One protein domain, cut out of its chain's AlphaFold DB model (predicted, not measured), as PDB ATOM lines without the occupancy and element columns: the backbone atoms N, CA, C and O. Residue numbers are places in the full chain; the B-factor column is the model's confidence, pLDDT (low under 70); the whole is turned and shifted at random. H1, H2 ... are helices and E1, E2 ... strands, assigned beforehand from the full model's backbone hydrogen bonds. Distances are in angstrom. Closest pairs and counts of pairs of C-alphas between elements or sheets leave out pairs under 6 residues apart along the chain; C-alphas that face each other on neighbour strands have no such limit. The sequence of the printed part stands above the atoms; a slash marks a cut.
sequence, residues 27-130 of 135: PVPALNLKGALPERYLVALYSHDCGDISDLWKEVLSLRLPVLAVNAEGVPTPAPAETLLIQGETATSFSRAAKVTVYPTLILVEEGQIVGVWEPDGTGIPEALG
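What this domain is: This is residues 27 to 130 of the 135 residues of an uncharacterized protein of Deinococcus cellulosilyticus NBRC 106333 = KACC 11606 (UniProt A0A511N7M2). A strongly twisted sheet of five strands runs through the middle, with H2 crossing one face, H1 over the opposite face along E1, and the short H3 on the same face as H1, packed by the end of the edge strand E5. The printed part has 104 residues, in the order E1 H1 E2 E3 H2 E4 E5 H3, and under half are in these named elements. The sheet, E3 E2 E1 E4 E5, is mixed, and the class is mixed, helices and strands. The whole is compact and rounded, with a radius of gyration of the C-alphas of 12.4 A and spans of 32 by 30 by 26 A.

Where its parts are: Find C-alpha 40 at (53.025, 17.076, 0.299); from there E1, residues 40 to 46, runs 19.7 A. Beside it are E2, residues 67 to 71, and E4, residues 105 to 110, 16.6 A long; the edge strands are E3, residues 84 to 86, and E5, residues 113 to 118. H1 is residues 54 to 62, 12.4 A; H2 is residues 89 to 97, 12.0 A; H3, residues 125 to 128, ends at C-alpha 128, (46.614, 9.341, 12.870).

How they stand to each other: Look first at E1 and E4, antiparallel, with N 43 and O 107 2.8 A apart. E2 is parallel to E1 (N 68 to O 42, 2.8 A) and E3 to E2 (N 84 to O 67, 2.9 A). E4 and E5 form a hairpin, N 108 to O 116 at 2.8 A. E1, H1 and E2 make a strand-helix-strand unit, two parallel neighbour strands with a helix between, its crossover right-handed. H1 runs along E1 at 0 degrees on the local plane. H2, on the opposite face, runs across E2 at 75 degrees on the local plane; the C-alphas of Val 70 and Ala 91 are their closest, 5.5 A. H3 is on the same face as H1, over none of the strands, but only just: 2 of its C-alphas fall on E5. In H1 and H2 every O i to N i+4 pair is within hydrogen-bond range; H3 is too short for one.

The domain as a whole: The C-alphas farthest apart, Lys 34 and Gly 122, are 35.9 A apart. The printed part has no cut, the link E2 to E3 is long, and no printed residue is under 70 in pLDDT.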
ATOM      1  N   PRO A  27      54.667   3.576  -2.156       93.69
ATOM      2  CA  PRO A  27      54.361   4.638  -3.099       93.69
ATOM      3  C   PRO A  27      52.847   4.806  -3.250       93.69
ATOM      4  O   PRO A  27      52.096   3.824  -3.282       93.69
ATOM      5  N   VAL A  28      52.406   6.056  -3.391       93.44
ATOM      6  CA  VAL A  28      51.027   6.369  -3.777       93.44
ATOM      7  C   VAL A  28      50.751   5.811  -5.184       93.44
ATOM      8  O   VAL A  28      51.639   5.866  -6.044       93.44
ATOM      9  N   PRO A  29      49.555   5.258  -5.467       92.56
ATOM     10  CA  PRO A  29      49.229   4.809  -6.814       92.56
ATOM     11  C   PRO A  29      49.378   5.935  -7.836       92.56
ATOM     12  O   PRO A  29      48.989   7.077  -7.589       92.56
ATOM     13  N   ALA A  30      49.922   5.604  -9.004       88.75
ATOM     14  CA  ALA A  30      50.119   6.582 -10.060       88.75
ATOM     15  C   ALA A  30      48.774   7.145 -10.544       88.75
ATOM     16  O   ALA A  30      47.850   6.400 -10.878       88.75
ATOM     17  N   LEU A  31      48.699   8.472 -10.626       86.88
ATOM     18  CA  LEU A  31      47.574   9.197 -11.197       86.88
ATOM     19  C   LEU A  31      48.039   9.937 -12.448       86.88
ATOM     20  O   LEU A  31      48.910  10.800 -12.385       86.88
ATOM     21  N   ASN A  32      47.418   9.630 -13.586       80.56
ATOM     22  CA  ASN A  32      47.668  10.332 -14.844       80.56
ATOM     23  C   ASN A  32      46.870  11.642 -14.887       80.56
ATOM     24  O   ASN A  32      45.912  11.786 -15.649       80.56
ATOM     25  N   LEU A  33      47.239  12.587 -14.025       82.06
ATOM     26  CA  LEU A  33      46.675  13.934 -14.018       82.06
ATOM     27  C   LEU A  33      47.400  14.816 -15.037       82.06
ATOM     28  O   LEU A  33      48.576  14.625 -15.331       82.06
ATOM     29  N   LYS A  34      46.701  15.830 -15.559       77.56
ATOM     30  CA  LYS A  34      47.285  16.817 -16.488       77.56
ATOM     31  C   LYS A  34      48.284  17.782 -15.822       77.56
ATOM     32  O   LYS A  34      48.814  18.651 -16.504       77.56
ATOM     33  N   GLY A  35      48.536  17.648 -14.522       75.44
ATOM     34  CA  GLY A  35      49.460  18.481 -13.757       75.44
ATOM     35  C   GLY A  35      50.191  17.670 -12.692       75.44
ATOM     36  O   GLY A  35      49.746  16.585 -12.317       75.44
ATOM     37  N   ALA A  36      51.319  18.203 -12.225       80.50
ATOM     38  CA  ALA A  36      52.056  17.614 -11.117       80.50
ATOM     39  C   ALA A  36      51.282  17.812  -9.808       80.50
ATOM     40  O   ALA A  36      50.746  18.893  -9.552       80.50
ATOM     41  N   LEU A  37      51.235  16.766  -8.988       87.38
ATOM     42  CA  LEU A  37      50.780  16.888  -7.609       87.38
ATOM     43  C   LEU A  37      51.880  17.566  -6.769       87.38
ATOM     44  O   LEU A  37      53.061  17.413  -7.091       87.38
ATOM     45  N   PRO A  38      51.515  18.314  -5.713       91.94
ATOM     46  CA  PRO A  38      52.482  18.860  -4.763       91.94
ATOM     47  C   PRO A  38      53.328  17.763  -4.106       91.94
ATOM     48  O   PRO A  38      52.921  16.604  -4.057       91.94
ATOM     49  N   GLU A  39      54.476  18.136  -3.535       93.44
ATOM     50  CA  GLU A  39      55.324  17.195  -2.786       93.44
ATOM     51  C   GLU A  39      54.604  16.631  -1.561       93.44
ATOM     52  O   GLU A  39      54.732  15.447  -1.272       93.44
ATOM     53  N   ARG A  40      53.805  17.460  -0.877       95.94
ATOM     54  CA  ARG A  40      53.025  17.076   0.299       95.94
ATOM     55  C   ARG A  40      51.562  17.456   0.123       95.94
ATOM     56  O   ARG A  40      51.244  18.626  -0.090       95.94
ATOM     57  N   TYR A  41      50.672  16.475   0.214       96.56
ATOM     58  CA  TYR A  41      49.235  16.666   0.019       96.56
ATOM     59  C   TYR A  41      48.431  15.568   0.712       96.56
ATOM     60  O   TYR A  41      48.956  14.515   1.078       96.56
ATOM     61  N   LEU A  42      47.140  15.828   0.895       97.31
ATOM     62  CA  LEU A  42      46.195  14.874   1.446       97.31
ATOM     63  C   LEU A  42      45.355  14.264   0.325       97.31
ATOM     64  O   LEU A  42      44.878  14.971  -0.561       97.31
ATOM     65  N   VAL A  43      45.128  12.959   0.389       97.19
ATOM     66  CA  VAL A  43      44.135  12.266  -0.428       97.19
ATOM     67  C   VAL A  43      42.953  11.919   0.458       97.19
ATOM     68  O   VAL A  43      43.111  11.188   1.431       97.19
ATOM     69  N   ALA A  44      41.778  12.439   0.123       96.94
ATOM     70  CA  ALA A  44      40.535  12.139   0.813       96.94
ATOM     71  C   ALA A  44      39.695  11.203  -0.053       96.94
ATOM     72  O   ALA A  44      39.118  11.632  -1.052       96.94
ATOM     73  N   LEU A  45      39.656   9.923   0.308       96.19
ATOM     74  CA  LEU A  45      38.856   8.916  -0.373       96.19
ATOM     75  C   LEU A  45      37.490   8.811   0.297       96.19
ATOM     76  O   LEU A  45      37.398   8.610   1.508       96.19
ATOM     77  N   TYR A  46      36.432   8.930  -0.493       95.06
ATOM     78  CA  TYR A  46      35.057   8.890  -0.013       95.06
ATOM     79  C   TYR A  46      34.136   8.277  -1.071       95.06
ATOM     80  O   TYR A  46      34.510   8.126  -2.236       95.06
ATOM     81  N   SER A  47      32.928   7.918  -0.653       92.25
ATOM     82  CA  SER A  47      31.869   7.400  -1.514       92.25
ATOM     83  C   SER A  47      30.533   8.057  -1.170       92.25
ATOM     84  O   SER A  47      30.410   8.768  -0.168       92.25
ATOM     85  N   HIS A  48      29.520   7.803  -1.997       88.94
ATOM     86  CA  HIS A  48      28.163   8.304  -1.771       88.94
ATOM     87  C   HIS A  48      27.503   7.739  -0.498       88.94
ATOM     88  O   HIS A  48      26.622   8.382   0.069       88.94
ATOM     89  N   ASP A  49      27.971   6.585  -0.012       89.06
ATOM     90  CA  ASP A  49      27.439   5.897   1.171       89.06
ATOM     91  C   ASP A  49      28.001   6.424   2.501       89.06
ATOM     92  O   ASP A  49      27.592   5.976   3.572       89.06
ATOM     93  N   CYS A  50      28.915   7.401   2.472       89.62
ATOM     94  CA  CYS A  50      29.523   7.956   3.686       89.62
ATOM     95  C   CYS A  50      28.548   8.787   4.547       89.62
ATOM     96  O   CYS A  50      28.902   9.187   5.655       89.62
ATOM     97  N   GLY A  51      27.337   9.067   4.056       88.31
ATOM     98  CA  GLY A  51      26.391   9.955   4.727       88.31
ATOM     99  C   GLY A  51      26.877  11.408   4.741       88.31
ATOM    100  O   GLY A  51      27.479  11.883   3.777       88.31
ATOM    101  N   ASP A  52      26.593  12.131   5.825       89.00
ATOM    102  CA  ASP A  52      27.067  13.508   5.992       89.00
ATOM    103  C   ASP A  52      28.513  13.536   6.506       89.00
ATOM    104  O   ASP A  52      28.793  13.210   7.659       89.00
ATOM    105  N   ILE A  53      29.426  13.963   5.636       91.56
ATOM    106  CA  ILE A  53      30.858  14.128   5.923       91.56
ATOM    107  C   ILE A  53      31.275  15.605   5.975       91.56
ATOM    108  O   ILE A  53      32.450  15.934   5.822       91.56
ATOM    109  N   SER A  54      30.331  16.526   6.177       92.38
ATOM    110  CA  SER A  54      30.612  17.968   6.201       92.38
ATOM    111  C   SER A  54      31.630  18.359   7.274       92.38
ATOM    112  O   SER A  54      32.489  19.206   7.026       92.38
ATOM    113  N   ASP A  55      31.568  17.746   8.456       92.25
ATOM    114  CA  ASP A  55      32.517  18.032   9.536       92.25
ATOM    115  C   ASP A  55      33.908  17.462   9.247       92.25
ATOM    116  O   ASP A  55      34.902  18.149   9.482       92.25
ATOM    117  N   LEU A  56      33.978  16.286   8.614       92.81
ATOM    118  CA  LEU A  56      35.234  15.736   8.103       92.81
ATOM    119  C   LEU A  56      35.883  16.707   7.110       92.81
ATOM    120  O   LEU A  56      37.073  16.992   7.219       92.81
ATOM    121  N   TRP A  57      35.111  17.262   6.169       95.12
ATOM    122  CA  TRP A  57      35.638  18.243   5.221       95.12
ATOM    123  C   TRP A  57      36.155  19.506   5.907       95.12
ATOM    124  O   TRP A  57      37.224  19.991   5.542       95.12
ATOM    125  N   LYS A  58      35.443  20.031   6.913       94.25
ATOM    126  CA  LYS A  58      35.917  21.192   7.687       94.25
ATOM    127  C   LYS A  58      37.253  20.896   8.358       94.25
ATOM    128  O   LYS A  58      38.165  21.719   8.276       94.25
ATOM    129  N   GLU A  59      37.381  19.734   8.993       94.06
ATOM    130  CA  GLU A  59      38.617  19.333   9.664       94.06
ATOM    131  C   GLU A  59      39.757  19.144   8.658       94.06
ATOM    132  O   GLU A  59      40.821  19.740   8.823       94.06
ATOM    133  N   VAL A  60      39.517  18.428   7.557       94.31
ATOM    134  CA  VAL A  60      40.485  18.227   6.467       94.31
ATOM    135  C   VAL A  60      40.993  19.558   5.910       94.31
ATOM    136  O   VAL A  60      42.201  19.759   5.789       94.31
ATOM    137  N   LEU A  61      40.092  20.494   5.606       94.62
ATOM    138  CA  LEU A  61      40.465  21.807   5.074       94.62
ATOM    139  C   LEU A  61      41.199  22.663   6.117       94.62
ATOM    140  O   LEU A  61      42.059  23.471   5.757       94.62
ATOM    141  N   SER A  62      40.931  22.460   7.410       94.25
ATOM    142  CA  SER A  62      41.639  23.159   8.488       94.25
ATOM    143  C   SER A  62      43.131  22.810   8.565       94.25
ATOM    144  O   SER A  62      43.919  23.634   9.031       94.25
ATOM    145  N   LEU A  63      43.540  21.652   8.025       92.38
ATOM    146  CA  LEU A  63      44.944  21.223   7.956       92.38
ATOM    147  C   LEU A  63      45.782  22.062   6.980       92.38
ATOM    148  O   LEU A  63      47.009  21.970   6.999       92.38
ATOM    149  N   ARG A  64      45.141  22.877   6.127       93.88
ATOM    150  CA  ARG A  64      45.786  23.749   5.125       93.88
ATOM    151  C   ARG A  64      46.760  23.017   4.191       93.88
ATOM    152  O   ARG A  64      47.715  23.612   3.693       93.88
ATOM    153  N   LEU A  65      46.509  21.735   3.939       94.56
ATOM    154  CA  LEU A  65      47.205  20.952   2.925       94.56
ATOM    155  C   LEU A  65      46.408  20.974   1.615       94.56
ATOM    156  O   LEU A  65      45.180  21.030   1.661       94.56
ATOM    157  N   PRO A  66      47.066  20.892   0.446       95.81
ATOM    158  CA  PRO A  66      46.374  20.597  -0.802       95.81
ATOM    159  C   PRO A  66      45.617  19.269  -0.679       95.81
ATOM    160  O   PRO A  66      46.178  18.291  -0.185       95.81
ATOM    161  N   VAL A  67      44.362  19.229  -1.130       96.69
ATOM    162  CA  VAL A  67      43.503  18.042  -1.011       96.69
ATOM    163  C   VAL A  67      43.138  17.513  -2.393       96.69
ATOM    164  O   VAL A  67      42.553  18.224  -3.211       96.69
ATOM    165  N   LEU A  68      43.443  16.239  -2.625       96.50
ATOM    166  CA  LEU A  68      42.903  15.438  -3.713       96.50
ATOM    167  C   LEU A  68      41.683  14.671  -3.188       96.50
ATOM    168  O   LEU A  68      41.823  13.703  -2.443       96.50
ATOM    169  N   ALA A  69      40.490  15.104  -3.576       96.00
ATOM    170  CA  ALA A  69      39.246  14.414  -3.279       96.00
ATOM    171  C   ALA A  69      39.032  13.284  -4.299       96.00
ATOM    172  O   ALA A  69      38.989  13.516  -5.509       96.00
ATOM    173  N   VAL A  70      38.911  12.052  -3.813       95.81
ATOM    174  CA  VAL A  70      38.732  10.844  -4.625       95.81
ATOM    175  C   VAL A  70      37.364  10.259  -4.314       95.81
ATOM    176  O   VAL A  70      37.190   9.575  -3.308       95.81
ATOM    177  N   ASN A  71      36.399  10.514  -5.193       95.00
ATOM    178  CA  ASN A  71      35.102   9.854  -5.122       95.00
ATOM    179  C   ASN A  71      35.232   8.465  -5.751       95.00
ATOM    180  O   ASN A  71      35.237   8.336  -6.975       95.00
ATOM    181  N   ALA A  72      35.393   7.442  -4.914       88.81
ATOM    182  CA  ALA A  72      35.777   6.089  -5.310       88.81
ATOM    183  C   ALA A  72      34.742   5.353  -6.178       88.81
ATOM    184  O   ALA A  72      34.995   4.230  -6.614       88.81
ATOM    185  N   GLU A  73      33.583   5.964  -6.426       80.62
ATOM    186  CA  GLU A  73      32.462   5.339  -7.104       80.62
ATOM    187  C   GLU A  73      31.884   6.223  -8.214       80.62
ATOM    188  O   GLU A  73      32.125   7.426  -8.313       80.62
ATOM    189  N   GLY A  74      31.104   5.597  -9.098       70.25
ATOM    190  CA  GLY A  74      30.480   6.267 -10.241       70.25
ATOM    191  C   GLY A  74      29.288   7.158  -9.882       70.25
ATOM    192  O   GLY A  74      28.691   7.743 -10.784       70.25
ATOM    193  N   VAL A  75      28.923   7.248  -8.600       83.19
ATOM    194  CA  VAL A  75      27.816   8.082  -8.120       83.19
ATOM    195  C   VAL A  75      28.358   9.471  -7.776       83.19
ATOM    196  O   VAL A  75      29.181   9.592  -6.864       83.19
ATOM    197  N   PRO A  76      27.927  10.536  -8.476       79.25
ATOM    198  CA  PRO A  76      28.418  11.881  -8.211       79.25
ATOM    199  C   PRO A  76      28.085  12.324  -6.785       79.25
ATOM    200  O   PRO A  76      26.919  12.448  -6.423       79.25
ATOM    201  N   THR A  77      29.124  12.601  -6.001       84.19
ATOM    202  CA  THR A  77      29.020  13.158  -4.650       84.19
ATOM    203  C   THR A  77      29.947  14.368  -4.573       84.19
ATOM    204  O   THR A  77      31.127  14.239  -4.922       84.19
ATOM    205  N   PRO A  78      29.444  15.552  -4.185       85.56
ATOM    206  CA  PRO A  78      30.231  16.776  -4.235       85.56
ATOM    207  C   PRO A  78      31.402  16.739  -3.247       85.56
ATOM    208  O   PRO A  78      31.298  16.171  -2.162       85.56
ATOM    209  N   ALA A  79      32.495  17.393  -3.629       91.19
ATOM    210  CA  ALA A  79      33.599  17.759  -2.747       91.19
ATOM    211  C   ALA A  79      33.669  19.293  -2.633       91.19
ATOM    212  O   ALA A  79      33.143  19.986  -3.515       91.19
ATOM    213  N   PRO A  80      34.312  19.843  -1.588       94.19
ATOM    214  CA  PRO A  80      34.548  21.281  -1.488       94.19
ATOM    215  C   PRO A  80      35.308  21.820  -2.710       94.19
ATOM    216  O   PRO A  80      36.166  21.134  -3.275       94.19
ATOM    217  N   ALA A  81      35.000  23.053  -3.118       92.81
ATOM    218  CA  ALA A  81      35.545  23.669  -4.332       92.81
ATOM    219  C   ALA A  81      37.066  23.894  -4.265       92.81
ATOM    220  O   ALA A  81      37.732  24.015  -5.290       92.81
ATOM    221  N   GLU A  82      37.612  23.938  -3.054       93.31
ATOM    222  CA  GLU A  82      39.028  24.077  -2.736       93.31
ATOM    223  C   GLU A  82      39.829  22.791  -3.001       93.31
ATOM    224  O   GLU A  82      41.059  22.810  -2.964       93.31
ATOM    225  N   THR A  83      39.147  21.671  -3.262       93.88
ATOM    226  CA  THR A  83      39.774  20.371  -3.522       93.88
ATOM    227  C   THR A  83      39.941  20.107  -5.016       93.88
ATOM    228  O   THR A  83      39.137  20.526  -5.852       93.88
ATOM    229  N   LEU A  84      40.973  19.342  -5.369       93.94
ATOM    230  CA  LEU A  84      41.049  18.716  -6.682       93.94
ATOM    231  C   LEU A  84      40.195  17.447  -6.657       93.94
ATOM    232  O   LEU A  84      40.568  16.479  -6.003       93.94
ATOM    233  N   LEU A  85      39.071  17.436  -7.371       93.19
ATOM    234  CA  LEU A  85      38.180  16.277  -7.428       93.19
ATOM    235  C   LEU A  85      38.522  15.350  -8.600       93.19
ATOM    236  O   LEU A  85      38.548  15.774  -9.757       93.19
ATOM    237  N   ILE A  86      38.682  14.059  -8.305       92.94
ATOM    238  CA  ILE A  86      38.605  12.979  -9.289       92.94
ATOM    239  C   ILE A  86      37.434  12.047  -8.970       92.94
ATOM    240  O   ILE A  86      37.134  11.763  -7.812       92.94
ATOM    241  N   GLN A  87      36.774  11.564 -10.019       91.62
ATOM    242  CA  GLN A  87      35.580  10.720  -9.932       91.62
ATOM    243  C   GLN A  87      35.531   9.715 -11.090       91.62
ATOM    244  O   GLN A  87      36.275   9.844 -12.068       91.62
ATOM    245  N   GLY A  88      34.636   8.729 -10.992       89.25
ATOM    246  CA  GLY A  88      34.459   7.697 -12.015       89.25
ATOM    247  C   GLY A  88      35.615   6.693 -12.058       89.25
ATOM    248  O   GLY A  88      36.299   6.478 -11.060       89.25
ATOM    249  N   GLU A  89      35.857   6.086 -13.223       89.75
ATOM    250  CA  GLU A  89      36.801   4.963 -13.398       89.75
ATOM    251  C   GLU A  89      38.206   5.237 -12.834       89.75
ATOM    252  O   GLU A  89      38.823   4.362 -12.222       89.75
ATOM    253  N   THR A  90      38.706   6.465 -13.001       91.25
ATOM    254  CA  THR A  90      40.012   6.891 -12.478       91.25
ATOM    255  C   THR A  90      40.057   6.813 -10.955       91.25
ATOM    256  O   THR A  90      41.016   6.289 -10.391       91.25
ATOM    257  N   ALA A  91      39.015   7.303 -10.284       92.88
ATOM    258  CA  ALA A  91      38.926   7.310  -8.831       92.88
ATOM    259  C   ALA A  91      38.685   5.899  -8.270       92.88
ATOM    260  O   ALA A  91      39.324   5.509  -7.291       92.88
ATOM    261  N   THR A  92      37.860   5.092  -8.945       92.12
ATOM    262  CA  THR A  92      37.665   3.672  -8.621       92.12
ATOM    263  C   THR A  92      38.982   2.900  -8.708       92.12
ATOM    264  O   THR A  92      39.349   2.159  -7.794       92.12
ATOM    265  N   SER A  93      39.725   3.087  -9.802       92.19
ATOM    266  CA  SER A  93      41.005   2.412 -10.038       92.19
ATOM    267  C   SER A  93      42.054   2.829  -9.017       92.19
ATOM    268  O   SER A  93      42.759   1.974  -8.479       92.19
ATOM    269  N   PHE A  94      42.120   4.126  -8.702       93.69
ATOM    270  CA  PHE A  94      43.003   4.645  -7.667       93.69
ATOM    271  C   PHE A  94      42.698   4.022  -6.304       93.69
ATOM    272  O   PHE A  94      43.600   3.483  -5.671       93.69
ATOM    273  N   SER A  95      41.432   4.025  -5.880       93.12
ATOM    274  CA  SER A  95      41.017   3.508  -4.567       93.12
ATOM    275  C   SER A  95      41.326   2.013  -4.420       93.12
ATOM    276  O   SER A  95      41.843   1.569  -3.394       93.12
ATOM    277  N   ARG A  96      41.118   1.234  -5.492       91.88
ATOM    278  CA  ARG A  96      41.487  -0.190  -5.545       91.88
ATOM    279  C   ARG A  96      42.995  -0.410  -5.495       91.88
ATOM    280  O   ARG A  96      43.458  -1.291  -4.775       91.88
ATOM    281  N   ALA A  97      43.766   0.380  -6.239       92.50
ATOM    282  CA  ALA A  97      45.224   0.292  -6.240       92.50
ATOM    283  C   ALA A  97      45.827   0.707  -4.887       92.50
ATOM    284  O   ALA A  97      46.772   0.073  -4.417       92.50
ATOM    285  N   ALA A  98      45.234   1.715  -4.238       91.94
ATOM    286  CA  ALA A  98      45.560   2.151  -2.882       91.94
ATOM    287  C   ALA A  98      45.149   1.124  -1.820       91.94
ATOM    288  O   ALA A  98      45.601   1.223  -0.683       91.94
ATOM    289  N   LYS A  99      44.338   0.125  -2.200       92.62
ATOM    290  CA  LYS A  99      43.797  -0.898  -1.307       92.62
ATOM    291  C   LYS A  99      42.960  -0.275  -0.189       92.62
ATOM    292  O   LYS A  99      43.109  -0.633   0.966       92.62
ATOM    293  N   VAL A 100      42.108   0.687  -0.523       90.56
ATOM    294  CA  VAL A 100      41.154   1.252   0.436       90.56
ATOM    295  C   VAL A 100      39.933   0.342   0.510       90.56
ATOM    296  O   VAL A 100      39.387  -0.061  -0.519       90.56
ATOM    297  N   THR A 101      39.543  -0.027   1.728       87.75
ATOM    298  CA  THR A 101      38.418  -0.945   1.995       87.75
ATOM    299  C   THR A 101      37.359  -0.347   2.916       87.75
ATOM    300  O   THR A 101      36.252  -0.877   2.985       87.75
ATOM    301  N   VAL A 102      37.676   0.767   3.573       90.31
ATOM    302  CA  VAL A 102      36.778   1.542   4.428       90.31
ATOM    303  C   VAL A 102      36.637   2.929   3.810       90.31
ATOM    304  O   VAL A 102      37.578   3.431   3.208       90.31
ATOM    305  N   TYR A 103      35.460   3.536   3.928       91.44
ATOM    306  CA  TYR A 103      35.250   4.933   3.559       91.44
ATOM    307  C   TYR A 103      34.539   5.660   4.707       91.44
ATOM    308  O   TYR A 103      33.680   5.055   5.354       91.44
ATOM    309  N   PRO A 104      34.856   6.941   4.947       94.12
ATOM    310  CA  PRO A 104      35.940   7.699   4.316       94.12
ATOM    311  C   PRO A 104      37.335   7.236   4.785       94.12
ATOM    312  O   PRO A 104      37.477   6.688   5.870       94.12
ATOM    313  N   THR A 105      38.375   7.478   3.987       95.50
ATOM    314  CA  THR A 105      39.785   7.243   4.358       95.50
ATOM    315  C   THR A 105      40.617   8.442   3.940       95.50
ATOM    316  O   THR A 105      40.450   8.964   2.837       95.50
ATOM    317  N   LEU A 106      41.548   8.861   4.794       96.56
ATOM    318  CA  LEU A 106      42.514   9.902   4.460       96.56
ATOM    319  C   LEU A 106      43.910   9.303   4.348       96.56
ATOM    320  O   LEU A 106      44.308   8.472   5.159       96.56
ATOM    321  N   ILE A 107      44.667   9.753   3.355       96.75
ATOM    322  CA  ILE A 107      46.059   9.360   3.151       96.75
ATOM    323  C   ILE A 107      46.894  10.630   3.067       96.75
ATOM    324  O   ILE A 107      46.654  11.478   2.209       96.75
ATOM    325  N   LEU A 108      47.889  10.758   3.938       96.94
ATOM    326  CA  LEU A 108      48.909  11.790   3.820       96.94
ATOM    327  C   LEU A 108      50.024  11.270   2.918       96.94
ATOM    328  O   LEU A 108      50.610  10.215   3.182       96.94
ATOM    329  N   VAL A 109      50.309  12.026   1.863       96.44
ATOM    330  CA  VAL A 109      51.370  11.722   0.908       96.44
ATOM    331  C   VAL A 109      52.461  12.773   1.024       96.44
ATOM    332  O   VAL A 109      52.171  13.970   1.051       96.44
ATOM    333  N   GLU A 110      53.708  12.320   1.073       95.69
ATOM    334  CA  GLU A 110      54.905  13.159   1.073       95.69
ATOM    335  C   GLU A 110      55.943  12.533   0.137       95.69
ATOM    336  O   GLU A 110      56.209  11.334   0.210       95.69
ATOM    337  N   GLU A 111      56.449  13.316  -0.817       94.19
ATOM    338  CA  GLU A 111      57.404  12.886  -1.850       94.19
ATOM    339  C   GLU A 111      56.951  11.621  -2.614       94.19
ATOM    340  O   GLU A 111      57.733  10.746  -2.986       94.19
ATOM    341  N   GLY A 112      55.637  11.502  -2.844       93.19
ATOM    342  CA  GLY A 112      55.028  10.356  -3.527       93.19
ATOM    343  C   GLY A 112      54.917   9.082  -2.679       93.19
ATOM    344  O   GLY A 112      54.502   8.048  -3.203       93.19
ATOM    345  N   GLN A 113      55.248   9.138  -1.389       95.25
ATOM    346  CA  GLN A 113      55.101   8.034  -0.443       95.25
ATOM    347  C   GLN A 113      53.933   8.274   0.506       95.25
ATOM    348  O   GLN A 113      53.654   9.400   0.909       95.25
ATOM    349  N   ILE A 114      53.269   7.195   0.901       95.19
ATOM    350  CA  ILE A 114      52.247   7.229   1.943       95.19
ATOM    351  C   ILE A 114      52.947   7.350   3.299       95.19
ATOM    352  O   ILE A 114      53.645   6.428   3.720       95.19
ATOM    353  N   VAL A 115      52.753   8.469   3.992       95.56
ATOM    354  CA  VAL A 115      53.377   8.742   5.301       95.56
ATOM    355  C   VAL A 115      52.374   8.795   6.452       95.56
ATOM    356  O   VAL A 115      52.776   8.736   7.609       95.56
ATOM    357  N   GLY A 116      51.076   8.833   6.149       94.38
ATOM    358  CA  GLY A 116      50.008   8.745   7.139       94.38
ATOM    359  C   GLY A 116      48.740   8.163   6.529       94.38
ATOM    360  O   GLY A 116      48.477   8.353   5.340       94.38
ATOM    361  N   VAL A 117      47.963   7.450   7.338       95.00
ATOM    362  CA  VAL A 117      46.659   6.896   6.958       95.00
ATOM    363  C   VAL A 117      45.717   7.102   8.134       95.00
ATOM    364  O   VAL A 117      46.083   6.813   9.269       95.00
ATOM    365  N   TRP A 118      44.518   7.599   7.857       95.06
ATOM    366  CA  TRP A 118      43.435   7.697   8.827       95.06
ATOM    367  C   TRP A 118      42.206   6.967   8.295       95.06
ATOM    368  O   TRP A 118      41.831   7.109   7.127       95.06
ATOM    369  N   GLU A 119      41.575   6.216   9.185       91.31
ATOM    370  CA  GLU A 119      40.303   5.533   8.996       91.31
ATOM    371  C   GLU A 119      39.384   5.913  10.175       91.31
ATOM    372  O   GLU A 119      39.879   6.313  11.230       91.31
ATOM    373  N   PRO A 120      38.052   5.820  10.029       86.06
ATOM    374  CA  PRO A 120      37.093   6.213  11.059       86.06
ATOM    375  C   PRO A 120      37.020   5.164  12.184       86.06
ATOM    376  O   PRO A 120      36.026   4.457  12.332       86.06
ATOM    377  N   ASP A 121      38.083   5.058  12.982       83.38
ATOM    378  CA  ASP A 121      38.221   4.115  14.102       83.38
ATOM    379  C   ASP A 121      38.148   4.783  15.491       83.38
ATOM    380  O   ASP A 121      38.259   4.117  16.521       83.38
ATOM    381  N   GLY A 122      37.916   6.099  15.521       79.38
ATOM    382  CA  GLY A 122      37.875   6.914  16.737       79.38
ATOM    383  C   GLY A 122      39.170   7.677  17.030       79.38
ATOM    384  O   GLY A 122      39.173   8.511  17.934       79.38
ATOM    385  N   THR A 123      40.237   7.456  16.260       84.44
ATOM    386  CA  THR A 123      41.461   8.267  16.322       84.44
ATOM    387  C   THR A 123      41.233   9.628  15.656       84.44
ATOM    388  O   THR A 123      40.579   9.718  14.615       84.44
ATOM    389  N   GLY A 124      41.779  10.707  16.225       86.56
ATOM    390  CA  GLY A 124      41.726  12.035  15.600       86.56
ATOM    391  C   GLY A 124      42.566  12.102  14.319       86.56
ATOM    392  O   GLY A 124      43.622  11.472  14.230       86.56
ATOM    393  N   ILE A 125      42.142  12.898  13.332       89.31
ATOM    394  CA  ILE A 125      42.830  12.987  12.030       89.31
ATOM    395  C   ILE A 125      44.286  13.453  12.175       89.31
ATOM    396  O   ILE A 125      45.170  12.796  11.619       89.31
ATOM    397  N   PRO A 126      44.600  14.538  12.916       86.44
ATOM    398  CA  PRO A 126      45.981  14.998  13.024       86.44
ATOM    399  C   PRO A 126      46.886  13.945  13.670       86.44
ATOM    400  O   PRO A 126      48.010  13.746  13.220       86.44
ATOM    401  N   GLU A 127      46.372  13.240  14.680       86.12
ATOM    402  CA  GLU A 127      47.100  12.195  15.399       86.12
ATOM    403  C   GLU A 127      47.424  11.010  14.483       86.12
ATOM    404  O   GLU A 127      48.593  10.644  14.351       86.12
ATOM    405  N   ALA A 128      46.424  10.470  13.782       85.50
ATOM    406  CA  ALA A 128      46.614   9.341  12.870       85.50
ATOM    407  C   ALA A 128      47.538   9.674  11.688       85.50
ATOM    408  O   ALA A 128      48.296   8.828  11.214       85.50
ATOM    409  N   LEU A 129      47.510  10.924  11.217       89.50
ATOM    410  CA  LEU A 129      48.371  11.389  10.130       89.50
ATOM    411  C   LEU A 129      49.761  11.846  10.604       89.50
ATOM    412  O   LEU A 129      50.554  12.310   9.784       89.50
ATOM    413  N   GLY A 130      50.067  11.756  11.905       84.31
ATOM    414  CA  GLY A 130      51.340  12.222  12.463       84.31
ATOM    415  C   GLY A 130      51.564  13.729  12.291       84.31
ATOM    416  O   GLY A 130      52.704  14.205  12.295       84.31
TER     417      GLY A 130